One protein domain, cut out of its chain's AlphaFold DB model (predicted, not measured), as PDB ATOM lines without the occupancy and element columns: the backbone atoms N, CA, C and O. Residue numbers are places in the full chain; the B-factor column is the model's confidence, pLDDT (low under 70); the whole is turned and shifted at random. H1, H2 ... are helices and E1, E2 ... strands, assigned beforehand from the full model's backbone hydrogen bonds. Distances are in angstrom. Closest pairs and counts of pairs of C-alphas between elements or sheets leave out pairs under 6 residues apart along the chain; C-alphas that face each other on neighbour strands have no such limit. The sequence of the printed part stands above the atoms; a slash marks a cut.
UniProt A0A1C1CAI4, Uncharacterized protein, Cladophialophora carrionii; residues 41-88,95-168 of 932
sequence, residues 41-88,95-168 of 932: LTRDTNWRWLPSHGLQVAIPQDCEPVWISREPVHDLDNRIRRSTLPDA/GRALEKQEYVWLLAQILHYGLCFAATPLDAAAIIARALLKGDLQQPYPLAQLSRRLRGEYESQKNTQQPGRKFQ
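What this domain is: This is residues 41 to 88 and 95 to 168 of the 932 residues of an uncharacterized protein of Cladophialophora carrionii (UniProt A0A1C1CAI4). A small antiparallel sheet, E1 to E3, has two helices over one face, H2 over E2 and E3 and H4 over E1 and E2, while H3 packs on H2 and H1 packs on H3, both off the sheet. The long helix H4 runs on past the sheet, and residues 156 to 168, with the end of H4 and H5, stick out as an arm. The printed part has 122 residues, with three named strands and five named helices in the order E1 E2 E3 H1 H2 H3 H4 H5, and the sheet order is E1 - E2 - E3. It is mostly helix and loose, with a radius of gyration of the C-alphas of 17.2 A, and elongated, spanning 65 by 34 by 23 A.

How they stand to each other: E1, residues 47 to 50, E2, residues 54 to 60, and E3, residues 65 to 69, form a meander, each strand the antiparallel neighbour of the one before. In the hairpin E1 and E2, N 48 and O 56 are 3.0 A apart, within hydrogen-bond range; in the hairpin E2 and E3, N 68 and O 57 are 2.8 A apart, also within range. The sheet is only just strongly twisted, with C-alphas up to 4.1 A off its best plane. H1, residues 73 to 84, touches H3, residues 121 to 132, at a steep tilt of 50 degrees, opposite ways; their closest C-alphas are those of Ile 80 and Ala 125, 6.4 A. H2, residues 100 to 113, touches H3 the same way at a shallow tilt of 32 degrees, only just short of steep; the closest C-alphas, of Tyr 103 and Pro 121, are 5.0 A apart. H2 and H4, residues 141 to 160, are on the same face of the sheet, two layers with helices on one face, at heights over the sheet of 8.8 A and 7.6 A. The closest C-alphas of H2 and E3 are those of Ile 68 and Ala 108, 6.4 A, and of H4 and E1 those of Trp 49 and Leu 150, 5.6 A. H4 is over E2 only just, with 3 C-alphas. H5, residues 163 to 168, and H4 meet only through their link. Every O i to N i+4 pair is within hydrogen-bond range in H2, H3 and H5, against 6 of 8 in H1 and 15 of 16 in H4.

Where its parts are: E1 begins at C-alpha 47, (29.140, 19.223, 139.450). E2 is 19.3 A long, H2 20.5 A, H3 16.3 A and H1 15.6 A. H4 is 28.9 A long, from C-alpha 141 at (42.296, 12.248, 140.645), and H5 ends at C-alpha 168, (8.914, 2.778, 161.587).

The domain as a whole: The two C-alphas farthest apart, of Asp 87 and Phe 167, are 65.1 A apart. Residues 89 to 94 are not printed, and C-alphas 88 and 95 are 14.0 A apart across the cut. Of the links printed whole, none is long. The mean pLDDT of the printed part is 86.3, and it is under 70 at residues 82 to 88, 95 to 100 and 162 to 168.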
ATOM      1  N   LEU A  41      34.565  26.443 135.414       79.98
ATOM      2  CA  LEU A  41      33.867  25.194 135.074       79.98
ATOM      3  C   LEU A  41      34.164  24.049 136.062       79.98
ATOM      4  O   LEU A  41      33.303  23.209 136.308       79.98
ATOM      5  N   THR A  42      35.340  24.041 136.692       82.98
ATOM      6  CA  THR A  42      35.730  23.059 137.723       82.98
ATOM      7  C   THR A  42      35.268  23.404 139.143       82.98
ATOM      8  O   THR A  42      35.549  22.637 140.060       82.98
ATOM      9  N   ARG A  43      34.527  24.504 139.354       87.51
ATOM     10  CA  ARG A  43      33.900  24.794 140.656       87.51
ATOM     11  C   ARG A  43      32.879  23.719 141.002       87.51
ATOM     12  O   ARG A  43      31.973  23.482 140.210       87.51
ATOM     13  N   ASP A  44      32.962  23.164 142.209       84.61
ATOM     14  CA  ASP A  44      32.065  22.121 142.731       84.61
ATOM     15  C   ASP A  44      30.564  22.377 142.493       84.61
ATOM     16  O   ASP A  44      29.822  21.429 142.264       84.61
ATOM     17  N   THR A  45      30.116  23.639 142.489       90.02
ATOM     18  CA  THR A  45      28.724  24.043 142.195       90.02
ATOM     19  C   THR A  45      28.214  23.554 140.841       90.02
ATOM     20  O   THR A  45      27.018  23.331 140.670       90.02
ATOM     21  N   ASN A  46      29.117  23.378 139.876       93.59
ATOM     22  CA  ASN A  46      28.799  22.951 138.519       93.59
ATOM     23  C   ASN A  46      28.820  21.422 138.381       93.59
ATOM     24  O   ASN A  46      28.674  20.909 137.276       93.59
ATOM     25  N   TRP A  47      29.019  20.677 139.470       95.97
ATOM     26  CA  TRP A  47      29.140  19.223 139.450       95.97
ATOM     27  C   TRP A  47      28.093  18.597 140.361       95.97
ATOM     28  O   TRP A  47      27.946  18.965 141.523       95.97
ATOM     29  N   ARG A  48      27.372  17.600 139.843       95.31
ATOM     30  CA  ARG A  48      26.400  16.824 140.626       95.31
ATOM     31  C   ARG A  48      26.596  15.336 140.411       95.31
ATOM     32  O   ARG A  48      27.118  14.907 139.382       95.31
ATOM     33  N   TRP A  49      26.143  14.541 141.374       95.79
ATOM     34  CA  TRP A  49      26.117  13.089 141.258       95.79
ATOM     35  C   TRP A  49      24.675  12.581 141.208       95.79
ATOM     36  O   TRP A  49      23.857  12.956 142.047       95.79
ATOM     37  N   LEU A  50      24.367  11.720 140.235       95.09
ATOM     38  CA  LEU A  50      23.068  11.060 140.086       95.09
ATOM     39  C   LEU A  50      23.254   9.537 139.959       95.09
ATOM     40  O   LEU A  50      24.132   9.107 139.208       95.09
ATOM     41  N   PRO A  51      22.402   8.699 140.585       94.22
ATOM     42  CA  PRO A  51      22.518   7.241 140.489       94.22
ATOM     43  C   PRO A  51      22.489   6.679 139.061       94.22
ATOM     44  O   PRO A  51      23.131   5.667 138.798       94.22
ATOM     45  N   SER A  52      21.751   7.320 138.150       94.69
ATOM     46  CA  SER A  52      21.560   6.882 136.759       94.69
ATOM     47  C   SER A  52      22.680   7.302 135.801       94.69
ATOM     48  O   SER A  52      22.844   6.676 134.759       94.69
ATOM     49  N   HIS A  53      23.437   8.355 136.128       92.85
ATOM     50  CA  HIS A  53      24.402   8.983 135.209       92.85
ATOM     51  C   HIS A  53      25.803   9.173 135.813       92.85
ATOM     52  O   HIS A  53      26.712   9.653 135.139       92.85
ATOM     53  N   GLY A  54      25.992   8.821 137.087       95.09
ATOM     54  CA  GLY A  54      27.228   9.065 137.818       95.09
ATOM     55  C   GLY A  54      27.490  10.560 138.009       95.09
ATOM     56  O   GLY A  54      26.607  11.309 138.420       95.09
ATOM     57  N   LEU A  55      28.726  10.981 137.734       95.66
ATOM     58  CA  LEU A  55      29.136  12.382 137.792       95.66
ATOM     59  C   LEU A  55      28.679  13.127 136.525       95.66
ATOM     60  O   LEU A  55      29.027  12.727 135.412       95.66
ATOM     61  N   GLN A  56      27.967  14.238 136.704       96.56
ATOM     62  CA  GLN A  56      27.611  15.185 135.646       96.56
ATOM     63  C   GLN A  56      28.275  16.541 135.888       96.56
ATOM     64  O   GLN A  56      28.388  16.969 137.038       96.56
ATOM     65  N   VAL A  57      28.646  17.220 134.800       96.04
ATOM     66  CA  VAL A  57      29.048  18.634 134.794       96.04
ATOM     67  C   VAL A  57      27.953  19.476 134.140       96.04
ATOM     68  O   VAL A  57      27.403  19.083 133.112       96.04
ATOM     69  N   ALA A  58      27.625  20.614 134.737       94.77
ATOM     70  CA  ALA A  58      26.829  21.672 134.140       94.77
ATOM     71  C   ALA A  58      27.730  22.554 133.275       94.77
ATOM     72  O   ALA A  58      28.681  23.150 133.783       94.77
ATOM     73  N   ILE A  59      27.398  22.690 131.992       91.41
ATOM     74  CA  ILE A  59      27.943  23.765 131.159       91.41
ATOM     75  C   ILE A  59      26.833  24.806 130.952       91.41
ATOM     76  O   ILE A  59      25.762  24.448 130.447       91.41
ATOM     77  N   PRO A  60      27.042  26.076 131.348       86.62
ATOM     78  CA  PRO A  60      26.037  27.121 131.193       86.62
ATOM     79  C   PRO A  60      25.755  27.407 129.712       86.62
ATOM     80  O   PRO A  60      26.668  27.661 128.924       86.62
ATOM     81  N   GLN A  61      24.476  27.386 129.338       83.64
ATOM     82  CA  GLN A  61      23.980  27.842 128.038       83.64
ATOM     83  C   GLN A  61      22.983  28.997 128.226       83.64
ATOM     84  O   GLN A  61      22.675  29.379 129.350       83.64
ATOM     85  N   ASP A  62      22.487  29.560 127.122       77.07
ATOM     86  CA  ASP A  62      21.576  30.713 127.089       77.07
ATOM     87  C   ASP A  62      20.317  30.588 127.962       77.07
ATOM     88  O   ASP A  62      19.847  31.592 128.484       77.07
ATOM     89  N   CYS A  63      19.744  29.383 128.066       75.63
ATOM     90  CA  CYS A  63      18.464  29.155 128.749       75.63
ATOM     91  C   CYS A  63      18.655  28.494 130.120       75.63
ATOM     92  O   CYS A  63      18.130  28.975 131.117       75.63
ATOM     93  N   GLU A  64      19.412  27.395 130.164       86.63
ATOM     94  CA  GLU A  64      19.641  26.583 131.361       86.63
ATOM     95  C   GLU A  64      21.051  25.956 131.334       86.63
ATOM     96  O   GLU A  64      21.639  25.793 130.258       86.63
ATOM     97  N   PRO A  65      21.616  25.565 132.493       90.39
ATOM     98  CA  PRO A  65      22.823  24.746 132.544       90.39
ATOM     99  C   PRO A  65      22.565  23.344 131.975       90.39
ATOM    100  O   PRO A  65      21.792  22.563 132.532       90.39
ATOM    101  N   VAL A  66      23.262  22.986 130.895       92.28
ATOM    102  CA  VAL A  66      23.146  21.658 130.280       92.28
ATOM    103  C   VAL A  66      24.056  20.672 131.013       92.28
ATOM    104  O   VAL A  66      25.276  20.833 131.055       92.28
ATOM    105  N   TRP A  67      23.440  19.651 131.613       95.15
ATOM    106  CA  TRP A  67      24.098  18.669 132.475       95.15
ATOM    107  C   TRP A  67      24.559  17.438 131.694       95.15
ATOM    108  O   TRP A  67      23.743  16.611 131.290       95.15
ATOM    109  N   ILE A  68      25.872  17.281 131.529       96.08
ATOM    110  CA  ILE A  68      26.471  16.217 130.716       96.08
ATOM    111  C   ILE A  68      27.250  15.240 131.600       96.08
ATOM    112  O   ILE A  68      28.165  15.613 132.342       96.08
ATOM    113  N   SER A  69      26.888  13.962 131.514       96.20
ATOM    114  CA  SER A  69      27.629  12.856 132.124       96.20
ATOM    115  C   SER A  69      28.880  12.493 131.333       96.20
ATOM    116  O   SER A  69      28.960  12.688 130.118       96.20
ATOM    117  N   ARG A  70      29.845  11.901 132.035       94.84
ATOM    118  CA  ARG A  70      31.008  11.268 131.416       94.84
ATOM    119  C   ARG A  70      30.565  10.105 130.525       94.84
ATOM    120  O   ARG A  70      29.929   9.174 131.011       94.84
ATOM    121  N   GLU A  71      30.959  10.132 129.259       93.86
ATOM    122  CA  GLU A  71      30.777   9.013 128.330       93.86
ATOM    123  C   GLU A  71      31.902   7.979 128.567       93.86
ATOM    124  O   GLU A  71      33.064   8.367 128.786       93.86
ATOM    125  N   PRO A  72      31.608   6.665 128.622       92.23
ATOM    126  CA  PRO A  72      32.637   5.653 128.837       92.23
ATOM    127  C   PRO A  72      33.550   5.561 127.609       92.23
ATOM    128  O   PRO A  72      33.138   5.836 126.484       92.23
ATOM    129  N   VAL A  73      34.803   5.153 127.824       92.82
ATOM    130  CA  VAL A  73      35.863   5.232 126.800       92.82
ATOM    131  C   VAL A  73      35.487   4.496 125.505       92.82
ATOM    132  O   VAL A  73      35.813   4.986 124.435       92.82
ATOM    133  N   HIS A  74      34.762   3.376 125.581       90.75
ATOM    134  CA  HIS A  74      34.337   2.606 124.403       90.75
ATOM    135  C   HIS A  74      33.290   3.329 123.540       90.75
ATOM    136  O   HIS A  74      33.395   3.316 122.316       90.75
ATOM    137  N   ASP A  75      32.312   3.994 124.156       92.15
ATOM    138  CA  ASP A  75      31.260   4.714 123.425       92.15
ATOM    139  C   ASP A  75      31.817   6.020 122.840       92.15
ATOM    140  O   ASP A  75      31.580   6.342 121.676       92.15
ATOM    141  N   LEU A  76      32.679   6.689 123.612       92.00
ATOM    142  CA  LEU A  76      33.457   7.851 123.187       92.00
ATOM    143  C   LEU A  76      34.347   7.538 121.968       92.00
ATOM    144  O   LEU A  76      34.435   8.347 121.044       92.00
ATOM    145  N   ASP A  77      34.962   6.351 121.933       90.55
ATOM    146  CA  ASP A  77      35.750   5.844 120.801       90.55
ATOM    147  C   ASP A  77      34.874   5.604 119.560       90.55
ATOM    148  O   ASP A  77      35.165   6.110 118.474       90.55
ATOM    149  N   ASN A  78      33.745   4.906 119.728       87.97
ATOM    150  CA  ASN A  78      32.772   4.648 118.658       87.97
ATOM    151  C   ASN A  78      32.224   5.942 118.031       87.97
ATOM    152  O   ASN A  78      32.011   6.003 116.817       87.97
ATOM    153  N   ARG A  79      32.004   6.970 118.856       88.30
ATOM    154  CA  ARG A  79      31.481   8.274 118.445       88.30
ATOM    155  C   ARG A  79      32.534   9.123 117.736       88.30
ATOM    156  O   ARG A  79      32.278   9.619 116.642       88.30
ATOM    157  N   ILE A  80      33.732   9.250 118.311       87.02
ATOM    158  CA  ILE A  80      34.762  10.164 117.796       87.02
ATOM    159  C   ILE A  80      35.502   9.600 116.579       87.02
ATOM    160  O   ILE A  80      35.806  10.378 115.673       87.02
ATOM    161  N   ARG A  81      35.714   8.277 116.466       76.04
ATOM    162  CA  ARG A  81      36.396   7.672 115.299       76.04
ATOM    163  C   ARG A  81      35.803   8.104 113.957       76.04
ATOM    164  O   ARG A  81      36.557   8.347 113.019       76.04
ATOM    165  N   ARG A  82      34.474   8.250 113.879       67.75
ATOM    166  CA  ARG A  82      33.761   8.699 112.668       67.75
ATOM    167  C   ARG A  82      34.110  10.131 112.245       67.75
ATOM    168  O   ARG A  82      33.994  10.443 111.071       67.75
ATOM    169  N   SER A  83      34.549  10.974 113.179       63.91
ATOM    170  CA  SER A  83      34.938  12.370 112.928       63.91
ATOM    171  C   SER A  83      36.442  12.578 112.695       63.91
ATOM    172  O   SER A  83      36.849  13.684 112.349       63.91
ATOM    173  N   THR A  84      37.284  11.549 112.893       64.26
ATOM    174  CA  THR A  84      38.755  11.698 112.874       64.26
ATOM    175  C   THR A  84      39.531  10.659 112.052       64.26
ATOM    176  O   THR A  84      40.757  10.745 112.003       64.26
ATOM    177  N   LEU A  85      38.881   9.659 111.445       60.33
ATOM    178  CA  LEU A  85      39.556   8.676 110.584       60.33
ATOM    179  C   LEU A  85      39.782   9.241 109.167       60.33
ATOM    180  O   LEU A  85      38.804   9.621 108.531       60.33
ATOM    181  N   PRO A  86      41.026   9.264 108.644       57.77
ATOM    182  CA  PRO A  86      41.329   9.832 107.325       57.77
ATOM    183  C   PRO A  86      40.946   8.920 106.147       57.77
ATOM    184  O   PRO A  86      40.889   9.395 105.020       57.77
ATOM    185  N   ASP A  87      40.699   7.629 106.402       58.05
ATOM    186  CA  ASP A  87      40.325   6.636 105.381       58.05
ATOM    187  C   ASP A  87      38.802   6.545 105.160       58.05
ATOM    188  O   ASP A  87      38.339   5.828 104.273       58.05
ATOM    189  N   ALA A  88      38.008   7.257 105.967       51.97
ATOM    190  CA  ALA A  88      36.633   7.570 105.604       51.97
ATOM    191  C   ALA A  88      36.669   8.744 104.618       51.97
ATOM    192  O   ALA A  88      37.341   9.739 104.891       51.97
ATOM    193  N   GLY A  95      32.875  19.321 108.729       48.24
ATOM    194  CA  GLY A  95      33.228  20.677 109.177       48.24
ATOM    195  C   GLY A  95      32.040  21.634 109.384       48.24
ATOM    196  O   GLY A  95      32.253  22.785 109.760       48.24
ATOM    197  N   ARG A  96      30.802  21.197 109.112       48.85
ATOM    198  CA  ARG A  96      29.558  21.996 109.177       48.85
ATOM    199  C   ARG A  96      28.501  21.428 110.136       48.85
ATOM    200  O   ARG A  96      27.647  22.188 110.581       48.85
ATOM    201  N   ALA A  97      28.551  20.128 110.431       45.74
ATOM    202  CA  ALA A  97      27.530  19.367 111.155       45.74
ATOM    203  C   ALA A  97      27.877  19.085 112.630       45.74
ATOM    204  O   ALA A  97      27.041  18.553 113.353       45.74
ATOM    205  N   LEU A  98      29.063  19.495 113.099       55.53
ATOM    206  CA  LEU A  98      29.373  19.623 114.529       55.53
ATOM    207  C   LEU A  98      28.506  20.743 115.131       55.53
ATOM    208  O   LEU A  98      28.928  21.898 115.246       55.53
ATOM    209  N   GLU A  99      27.257  20.408 115.459       63.92
ATOM    210  CA  GLU A  99      26.276  21.346 116.001       63.92
ATOM    211  C   GLU A  99      26.771  22.005 117.298       63.92
ATOM    212  O   GLU A  99      27.600  21.460 118.032       63.92
ATOM    213  N   LYS A 100      26.191  23.165 117.653       66.18
ATOM    214  CA  LYS A 100      26.502  23.866 118.918       66.18
ATOM    215  C   LYS A 100      26.427  22.931 120.138       66.18
ATOM    216  O   LYS A 100      27.221  23.082 121.063       66.18
ATOM    217  N   GLN A 101      25.493  21.976 120.132       71.78
ATOM    218  CA  GLN A 101      25.322  20.993 121.204       71.78
ATOM    219  C   GLN A 101      26.482  19.990 121.277       71.78
ATOM    220  O   GLN A 101      26.925  19.651 122.375       71.78
ATOM    221  N   GLU A 102      27.022  19.551 120.135       86.58
ATOM    222  CA  GLU A 102      28.124  18.587 120.111       86.58
ATOM    223  C   GLU A 102      29.440  19.210 120.584       86.58
ATOM    224  O   GLU A 102      30.167  18.566 121.335       86.58
ATOM    225  N   TYR A 103      29.714  20.485 120.271       90.63
ATOM    226  CA  TYR A 103      30.873  21.175 120.854       90.63
ATOM    227  C   TYR A 103      30.789  21.262 122.385       90.63
ATOM    228  O   TYR A 103      31.778  21.013 123.074       90.63
ATOM    229  N   VAL A 104      29.607  21.556 122.938       92.00
ATOM    230  CA  VAL A 104      29.413  21.598 124.395       92.00
ATOM    231  C   VAL A 104      29.568  20.204 125.019       92.00
ATOM    232  O   VAL A 104      30.207  20.071 126.062       92.00
ATOM    233  N   TRP A 105      29.078  19.146 124.365       94.73
ATOM    234  CA  TRP A 105      29.330  17.768 124.801       94.73
ATOM    235  C   TRP A 105      30.824  17.387 124.728       94.73
ATOM    236  O   TRP A 105      31.342  16.819 125.690       94.73
ATOM    237  N   LEU A 106      31.548  17.766 123.667       94.52
ATOM    238  CA  LEU A 106      32.998  17.551 123.541       94.52
ATOM    239  C   LEU A 106      33.778  18.255 124.667       94.52
ATOM    240  O   LEU A 106      34.648  17.641 125.288       94.52
ATOM    241  N   LEU A 107      33.435  19.511 124.986       94.13
ATOM    242  CA  LEU A 107      34.021  20.244 126.117       94.13
ATOM    243  C   LEU A 107      33.731  19.561 127.463       94.13
ATOM    244  O   LEU A 107      34.621  19.479 128.310       94.13
ATOM    245  N   ALA A 108      32.529  19.015 127.663       95.52
ATOM    246  CA  ALA A 108      32.221  18.248 128.869       95.52
ATOM    247  C   ALA A 108      33.090  16.987 128.990       95.52
ATOM    248  O   ALA A 108      33.579  16.695 130.083       95.52
ATOM    249  N   GLN A 109      33.341  16.257 127.895       96.36
ATOM    250  CA  GLN A 109      34.246  15.102 127.936       96.36
ATOM    251  C   GLN A 109      35.700  15.525 128.206       96.36
ATOM    252  O   GLN A 109      36.366  14.893 129.024       96.36
ATOM    253  N   ILE A 110      36.175  16.633 127.619       95.18
ATOM    254  CA  ILE A 110      37.486  17.230 127.944       95.18
ATOM    255  C   ILE A 110      37.622  17.487 129.451       95.18
ATOM    256  O   ILE A 110      38.608  17.052 130.049       95.18
ATOM    257  N   LEU A 111      36.611  18.095 130.082       94.39
ATOM    258  CA  LEU A 111      36.588  18.322 131.530       94.39
ATOM    259  C   LEU A 111      36.579  17.001 132.319       94.39
ATOM    260  O   LEU A 111      37.416  16.817 133.202       94.39
ATOM    261  N   HIS A 112      35.691  16.054 131.989       95.35
ATOM    262  CA  HIS A 112      35.582  14.750 132.675       95.35
ATOM    263  C   HIS A 112      36.876  13.924 132.646       95.35
ATOM    264  O   HIS A 112      37.120  13.149 133.579       95.35
ATOM    265  N   TYR A 113      37.689  14.084 131.600       95.47
ATOM    266  CA  TYR A 113      38.967  13.396 131.400       95.47
ATOM    267  C   TYR A 113      40.207  14.260 131.703       95.47
ATOM    268  O   TYR A 113      41.324  13.760 131.605       95.47
ATOM    269  N   GLY A 114      40.045  15.519 132.130       93.32
ATOM    270  CA  GLY A 114      41.164  16.398 132.498       93.32
ATOM    271  C   GLY A 114      42.118  16.721 131.344       93.32
ATOM    272  O   GLY A 114      43.325  16.824 131.559       93.32
ATOM    273  N   LEU A 115      41.589  16.816 130.123       93.93
ATOM    274  CA  LEU A 115      42.353  17.165 128.925       93.93
ATOM    275  C   LEU A 115      42.535  18.691 128.826       93.93
ATOM    276  O   LEU A 115      41.817  19.445 129.481       93.93
ATOM    277  N   CYS A 116      43.475  19.148 127.991       90.73
ATOM    278  CA  CYS A 116      43.619  20.574 127.676       90.73
ATOM    279  C   CYS A 116      42.329  21.132 127.057       90.73
ATOM    280  O   CYS A 116      41.624  20.412 126.340       90.73
ATOM    281  N   PHE A 117      42.046  22.413 127.291       89.22
ATOM    282  CA  PHE A 117      40.897  23.074 126.690       89.22
ATOM    283  C   PHE A 117      41.055  23.157 125.165       89.22
ATOM    284  O   PHE A 117      42.150  23.356 124.642       89.22
ATOM    285  N   ALA A 118      39.945  23.008 124.443       89.30
ATOM    286  CA  ALA A 118      39.932  23.002 122.986       89.30
ATOM    287  C   ALA A 118      39.217  24.236 122.438       89.30
ATOM    288  O   ALA A 118      38.044  24.477 122.740       89.30
ATOM    289  N   ALA A 119      39.896  24.994 121.576       83.32
ATOM    290  CA  ALA A 119      39.362  26.252 121.052       83.32
ATOM    291  C   ALA A 119      38.260  26.070 119.987       83.32
ATOM    292  O   ALA A 119      37.531  27.009 119.674       83.32
ATOM    293  N   THR A 120      38.146  24.872 119.403       86.85
ATOM    294  CA  THR A 120      37.176  24.535 118.346       86.85
ATOM    295  C   THR A 120      36.666  23.098 118.519       86.85
ATOM    296  O   THR A 120      37.367  22.287 119.129       86.85
ATOM    297  N   PRO A 121      35.496  22.725 117.965       88.60
ATOM    298  CA  PRO A 121      35.015  21.343 118.022       88.60
ATOM    299  C   PRO A 121      35.928  20.341 117.300       88.60
ATOM    300  O   PRO A 121      36.091  19.224 117.780       88.60
ATOM    301  N   LEU A 122      36.583  20.744 116.205       87.63
ATOM    302  CA  LEU A 122      37.549  19.893 115.499       87.63
ATOM    303  C   LEU A 122      38.793  19.614 116.357       87.63
ATOM    304  O   LEU A 122      39.247  18.476 116.444       87.63
ATOM    305  N   ASP A 123      39.317  20.640 117.030       90.93
ATOM    306  CA  ASP A 123      40.431  20.499 117.972       90.93
ATOM    307  C   ASP A 123      40.022  19.660 119.196       90.93
ATOM    308  O   ASP A 123      40.783  18.809 119.645       90.93
ATOM    309  N   ALA A 124      38.778  19.796 119.670       93.34
ATOM    310  CA  ALA A 124      38.246  19.002 120.776       93.34
ATOM    311  C   ALA A 124      38.156  17.507 120.427       93.34
ATOM    312  O   ALA A 124      38.658  16.662 121.174       93.34
ATOM    313  N   ALA A 125      37.591  17.181 119.260       93.32
ATOM    314  CA  ALA A 125      37.567  15.822 118.732       93.32
ATOM    315  C   ALA A 125      38.994  15.273 118.540       93.32
ATOM    316  O   ALA A 125      39.285  14.156 118.964       93.32
ATOM    317  N   ALA A 126      39.918  16.072 117.994       91.53
ATOM    318  CA  ALA A 126      41.315  15.677 117.802       91.53
ATOM    319  C   ALA A 126      42.079  15.459 119.123       91.53
ATOM    320  O   ALA A 126      42.898  14.541 119.212       91.53
ATOM    321  N   ILE A 127      41.828  16.265 120.159       93.81
ATOM    322  CA  ILE A 127      42.421  16.119 121.498       93.81
ATOM    323  C   ILE A 127      41.946  14.817 122.153       93.81
ATOM    324  O   ILE A 127      42.779  14.036 122.621       93.81
ATOM    325  N   ILE A 128      40.640  14.528 122.120       95.04
ATOM    326  CA  ILE A 128      40.098  13.283 122.679       95.04
ATOM    327  C   ILE A 128      40.550  12.069 121.847       95.04
ATOM    328  O   ILE A 128      40.990  11.080 122.428       95.04
ATOM    329  N   ALA A 129      40.557  12.146 120.510       94.16
ATOM    330  CA  ALA A 129      41.072  11.082 119.638       94.16
ATOM    331  C   ALA A 129      42.554  10.762 119.909       94.16
ATOM    332  O   ALA A 129      42.943   9.598 119.991       94.16
ATOM    333  N   ARG A 130      43.393  11.781 120.139       94.40
ATOM    334  CA  ARG A 130      44.799  11.594 120.545       94.40
ATOM    335  C   ARG A 130      44.946  10.965 121.932       94.40
ATOM    336  O   ARG A 130      45.973  10.340 122.185       94.40
ATOM    337  N   ALA A 131      43.976  11.136 122.829       95.01
ATOM    338  CA  ALA A 131      43.972  10.504 124.147       95.01
ATOM    339  C   ALA A 131      43.445   9.053 124.087       95.01
ATOM    340  O   ALA A 131      44.041   8.168 124.704       95.01
ATOM    341  N   LEU A 132      42.412   8.794 123.271       94.89
ATOM    342  CA  LEU A 132      41.924   7.456 122.898       94.89
ATOM    343  C   LEU A 132      43.060   6.594 122.331       94.89
ATOM    344  O   LEU A 132      43.355   5.532 122.870       94.89
ATOM    345  N   LEU A 133      43.757   7.092 121.302       92.89
ATOM    346  CA  LEU A 133      44.839   6.378 120.607       92.89
ATOM    347  C   LEU A 133      46.046   6.030 121.495       92.89
ATOM    348  O   LEU A 133      46.818   5.139 121.145       92.89
ATOM    349  N   LYS A 134      46.225   6.710 122.635       93.77
ATOM    350  CA  LYS A 134      47.265   6.381 123.625       93.77
ATOM    351  C   LYS A 134      46.805   5.387 124.693       93.77
ATOM    352  O   LYS A 134      47.648   4.801 125.363       93.77
ATOM    353  N   GLY A 135      45.494   5.229 124.892       91.50
ATOM    354  CA  GLY A 135      44.926   4.541 126.057       91.50
ATOM    355  C   GLY A 135      44.981   5.352 127.363       91.50
ATOM    356  O   GLY A 135      44.692   4.810 128.428       91.50
ATOM    357  N   ASP A 136      45.318   6.645 127.298       87.12
ATOM    358  CA  ASP A 136      45.573   7.509 128.465       87.12
ATOM    359  C   ASP A 136      44.294   8.113 129.093       87.12
ATOM    360  O   ASP A 136      44.376   8.860 130.069       87.12
ATOM    361  N   LEU A 137      43.098   7.814 128.564       92.04
ATOM    362  CA  LEU A 137      41.826   8.397 129.022       92.04
ATOM    363  C   LEU A 137      41.374   7.881 130.397       92.04
ATOM    364  O   LEU A 137      40.519   7.001 130.528       92.04
ATOM    365  N   GLN A 138      41.907   8.506 131.441       93.12
ATOM    366  CA  GLN A 138      41.510   8.311 132.831       93.12
ATOM    367  C   GLN A 138      40.932   9.608 133.405       93.12
ATOM    368  O   GLN A 138      41.383  10.700 133.080       93.12
ATOM    369  N   GLN A 139      39.932   9.497 134.280       92.00
ATOM    370  CA  GLN A 139      39.415  10.660 135.004       92.00
ATOM    371  C   GLN A 139      40.479  11.150 136.005       92.00
ATOM    372  O   GLN A 139      40.975  10.334 136.790       92.00
ATOM    373  N   PRO A 140      40.828  12.450 136.027       93.28
ATOM    374  CA  PRO A 140      41.876  12.965 136.898       93.28
ATOM    375  C   PRO A 140      41.493  12.810 138.376       93.28
ATOM    376  O   PRO A 140      40.325  12.932 138.759       93.28
ATOM    377  N   TYR A 141      42.498  12.567 139.226       93.58
ATOM    378  CA  TYR A 141      42.296  12.248 140.645       93.58
ATOM    379  C   TYR A 141      41.379  13.236 141.407       93.58
ATOM    380  O   TYR A 141      40.533  12.750 142.162       93.58
ATOM    381  N   PRO A 142      41.448  14.572 141.203       92.07
ATOM    382  CA  PRO A 142      40.522  15.513 141.838       92.07
ATOM    383  C   PRO A 142      39.049  15.255 141.492       92.07
ATOM    384  O   PRO A 142      38.228  15.175 142.399       92.07
ATOM    385  N   LEU A 143      38.703  15.011 140.221       92.22
ATOM    386  CA  LEU A 143      37.324  14.679 139.822       92.22
ATOM    387  C   LEU A 143      36.900  13.287 140.315       92.22
ATOM    388  O   LEU A 143      35.744  13.071 140.684       92.22
ATOM    389  N   ALA A 144      37.843  12.346 140.406       93.37
ATOM    390  CA  ALA A 144      37.615  11.055 141.051       93.37
ATOM    391  C   ALA A 144      37.451  11.168 142.584       93.37
ATOM    392  O   ALA A 144      36.930  10.250 143.214       93.37
ATOM    393  N   GLN A 145      37.892  12.256 143.224       94.47
ATOM    394  CA  GLN A 145      37.626  12.565 144.635       94.47
ATOM    395  C   GLN A 145      36.301  13.321 144.803       94.47
ATOM    396  O   GLN A 145      35.501  12.937 145.655       94.47
ATOM    397  N   LEU A 146      36.026  14.311 143.949       93.62
ATOM    398  CA  LEU A 146      34.766  15.054 143.902       93.62
ATOM    399  C   LEU A 146      33.567  14.120 143.681       93.62
ATOM    400  O   LEU A 146      32.600  14.180 144.432       93.62
ATOM    401  N   SER A 147      33.658  13.173 142.739       94.40
ATOM    402  CA  SER A 147      32.594  12.185 142.502       94.40
ATOM    403  C   SER A 147      32.330  11.264 143.693       94.40
ATOM    404  O   SER A 147      31.179  10.919 143.946       94.40
ATOM    405  N   ARG A 148      33.363  10.898 144.467       95.82
ATOM    406  CA  ARG A 148      33.200  10.155 145.729       95.82
ATOM    407  C   ARG A 148      32.537  11.011 146.811       95.82
ATOM    408  O   ARG A 148      31.711  10.482 147.551       95.82
ATOM    409  N   ARG A 149      32.859  12.308 146.883       96.13
ATOM    410  CA  ARG A 149      32.276  13.249 147.854       96.13
ATOM    411  C   ARG A 149      30.796  13.515 147.560       96.13
ATOM    412  O   ARG A 149      29.959  13.163 148.383       96.13
ATOM    413  N   LEU A 150      30.473  13.971 146.345       95.62
ATOM    414  CA  LEU A 150      29.101  14.231 145.882       95.62
ATOM    415  C   LEU A 150      28.207  12.982 145.953       95.62
ATOM    416  O   LEU A 150      27.023  13.074 146.274       95.62
ATOM    417  N   ARG A 151      28.766  11.789 145.702       96.62
ATOM    418  CA  ARG A 151      28.052  10.524 145.915       96.62
ATOM    419  C   ARG A 151      27.720  10.292 147.392       96.62
ATOM    420  O   ARG A 151      26.592   9.921 147.697       96.62
ATOM    421  N   GLY A 152      28.679  10.498 148.296       96.67
ATOM    422  CA  GLY A 152      28.461  10.382 149.741       96.67
ATOM    423  C   GLY A 152      27.448  11.403 150.263       96.67
ATOM    424  O   GLY A 152      26.584  11.057 151.065       96.67
ATOM    425  N   GLU A 153      27.491  12.631 149.745       95.24
ATOM    426  CA  GLU A 153      26.494  13.673 150.002       95.24
ATOM    427  C   GLU A 153      25.093  13.208 149.569       95.24
ATOM    428  O   GLU A 153      24.189  13.176 150.404       95.24
ATOM    429  N   TYR A 154      24.923  12.735 148.326       93.91
ATOM    430  CA  TYR A 154      23.647  12.205 147.822       93.91
ATOM    431  C   TYR A 154      23.142  11.004 148.641       93.91
ATOM    432  O   TYR A 154      21.970  10.941 149.018       93.91
ATOM    433  N   GLU A 155      24.017  10.042 148.952       94.54
ATOM    434  CA  GLU A 155      23.668   8.882 149.781       94.54
ATOM    435  C   GLU A 155      23.281   9.312 151.210       94.54
ATOM    436  O   GLU A 155      22.362   8.734 151.792       94.54
ATOM    437  N   SER A 156      23.889  10.370 151.764       94.08
ATOM    438  CA  SER A 156      23.490  10.938 153.059       94.08
ATOM    439  C   SER A 156      22.123  11.636 153.004       94.08
ATOM    440  O   SER A 156      21.279  11.374 153.863       94.08
ATOM    441  N   GLN A 157      21.846  12.421 151.955       91.30
ATOM    442  CA  GLN A 157      20.554  13.087 151.744       91.30
ATOM    443  C   GLN A 157      19.421  12.074 151.554       91.30
ATOM    444  O   GLN A 157      18.351  12.214 152.139       91.30
ATOM    445  N   LYS A 158      19.663  10.987 150.815       89.51
ATOM    446  CA  LYS A 158      18.692   9.895 150.659       89.51
ATOM    447  C   LYS A 158      18.403   9.155 151.972       89.51
ATOM    448  O   LYS A 158      17.310   8.617 152.135       89.51
ATOM    449  N   ASN A 159      19.348   9.140 152.916       87.01
ATOM    450  CA  ASN A 159      19.148   8.569 154.250       87.01
ATOM    451  C   ASN A 159      18.410   9.521 155.214       87.01
ATOM    452  O   ASN A 159      17.715   9.039 156.110       87.01
ATOM    453  N   THR A 160      18.508  10.846 155.046       85.21
ATOM    454  CA  THR A 160      17.702  11.811 155.821       85.21
ATOM    455  C   THR A 160      16.292  11.977 155.250       85.21
ATOM    456  O   THR A 160      15.334  11.999 156.019       85.21
ATOM    457  N   GLN A 161      16.133  11.956 153.921       77.82
ATOM    458  CA  GLN A 161      14.845  11.968 153.207       77.82
ATOM    459  C   GLN A 161      14.061  10.636 153.278       77.82
ATOM    460  O   GLN A 161      13.155  10.395 152.482       77.82
ATOM    461  N   GLN A 162      14.339   9.774 154.263       64.98
ATOM    462  CA  GLN A 162      13.430   8.694 154.671       64.98
ATOM    463  C   GLN A 162      12.841   8.973 156.065       64.98
ATOM    464  O   GLN A 162      13.122   8.221 157.006       64.98
ATOM    465  N   PRO A 163      11.986  10.012 156.226       59.64
ATOM    466  CA  PRO A 163      11.352  10.325 157.512       59.64
ATOM    467  C   PRO A 163      10.570   9.123 158.066       59.64
ATOM    468  O   PRO A 163      10.636   8.827 159.260       59.64
ATOM    469  N   GLY A 164       9.946   8.339 157.179       63.24
ATOM    470  CA  GLY A 164       9.237   7.111 157.536       63.24
ATOM    471  C   GLY A 164      10.102   6.016 158.178       63.24
ATOM    472  O   GLY A 164       9.564   5.226 158.945       63.24
ATOM    473  N   ARG A 165      11.427   5.953 157.950       60.18
ATOM    474  CA  ARG A 165      12.260   4.879 158.540       60.18
ATOM    475  C   ARG A 165      12.594   5.097 160.008       60.18
ATOM    476  O   ARG A 165      12.597   4.125 160.759       60.18
ATOM    477  N   LYS A 166      12.838   6.338 160.444       64.44
ATOM    478  CA  LYS A 166      12.979   6.621 161.883       64.44
ATOM    479  C   LYS A 166      11.659   6.339 162.606       64.44
ATOM    480  O   LYS A 166      11.681   5.683 163.641       64.44
ATOM    481  N   PHE A 167      10.534   6.729 161.998       67.29
ATOM    482  CA  PHE A 167       9.195   6.515 162.550       67.29
ATOM    483  C   PHE A 167       8.787   5.027 162.598       67.29
ATOM    484  O   PHE A 167       8.293   4.557 163.622       67.29
ATOM    485  N   GLN A 168       9.078   4.239 161.554       69.53
ATOM    486  CA  GLN A 168       8.914   2.778 161.587       69.53
ATOM    487  C   GLN A 168       9.788   2.130 162.665       69.53
ATOM    488  O   GLN A 168       9.302   1.279 163.401       69.53
TER     489      GLN A 168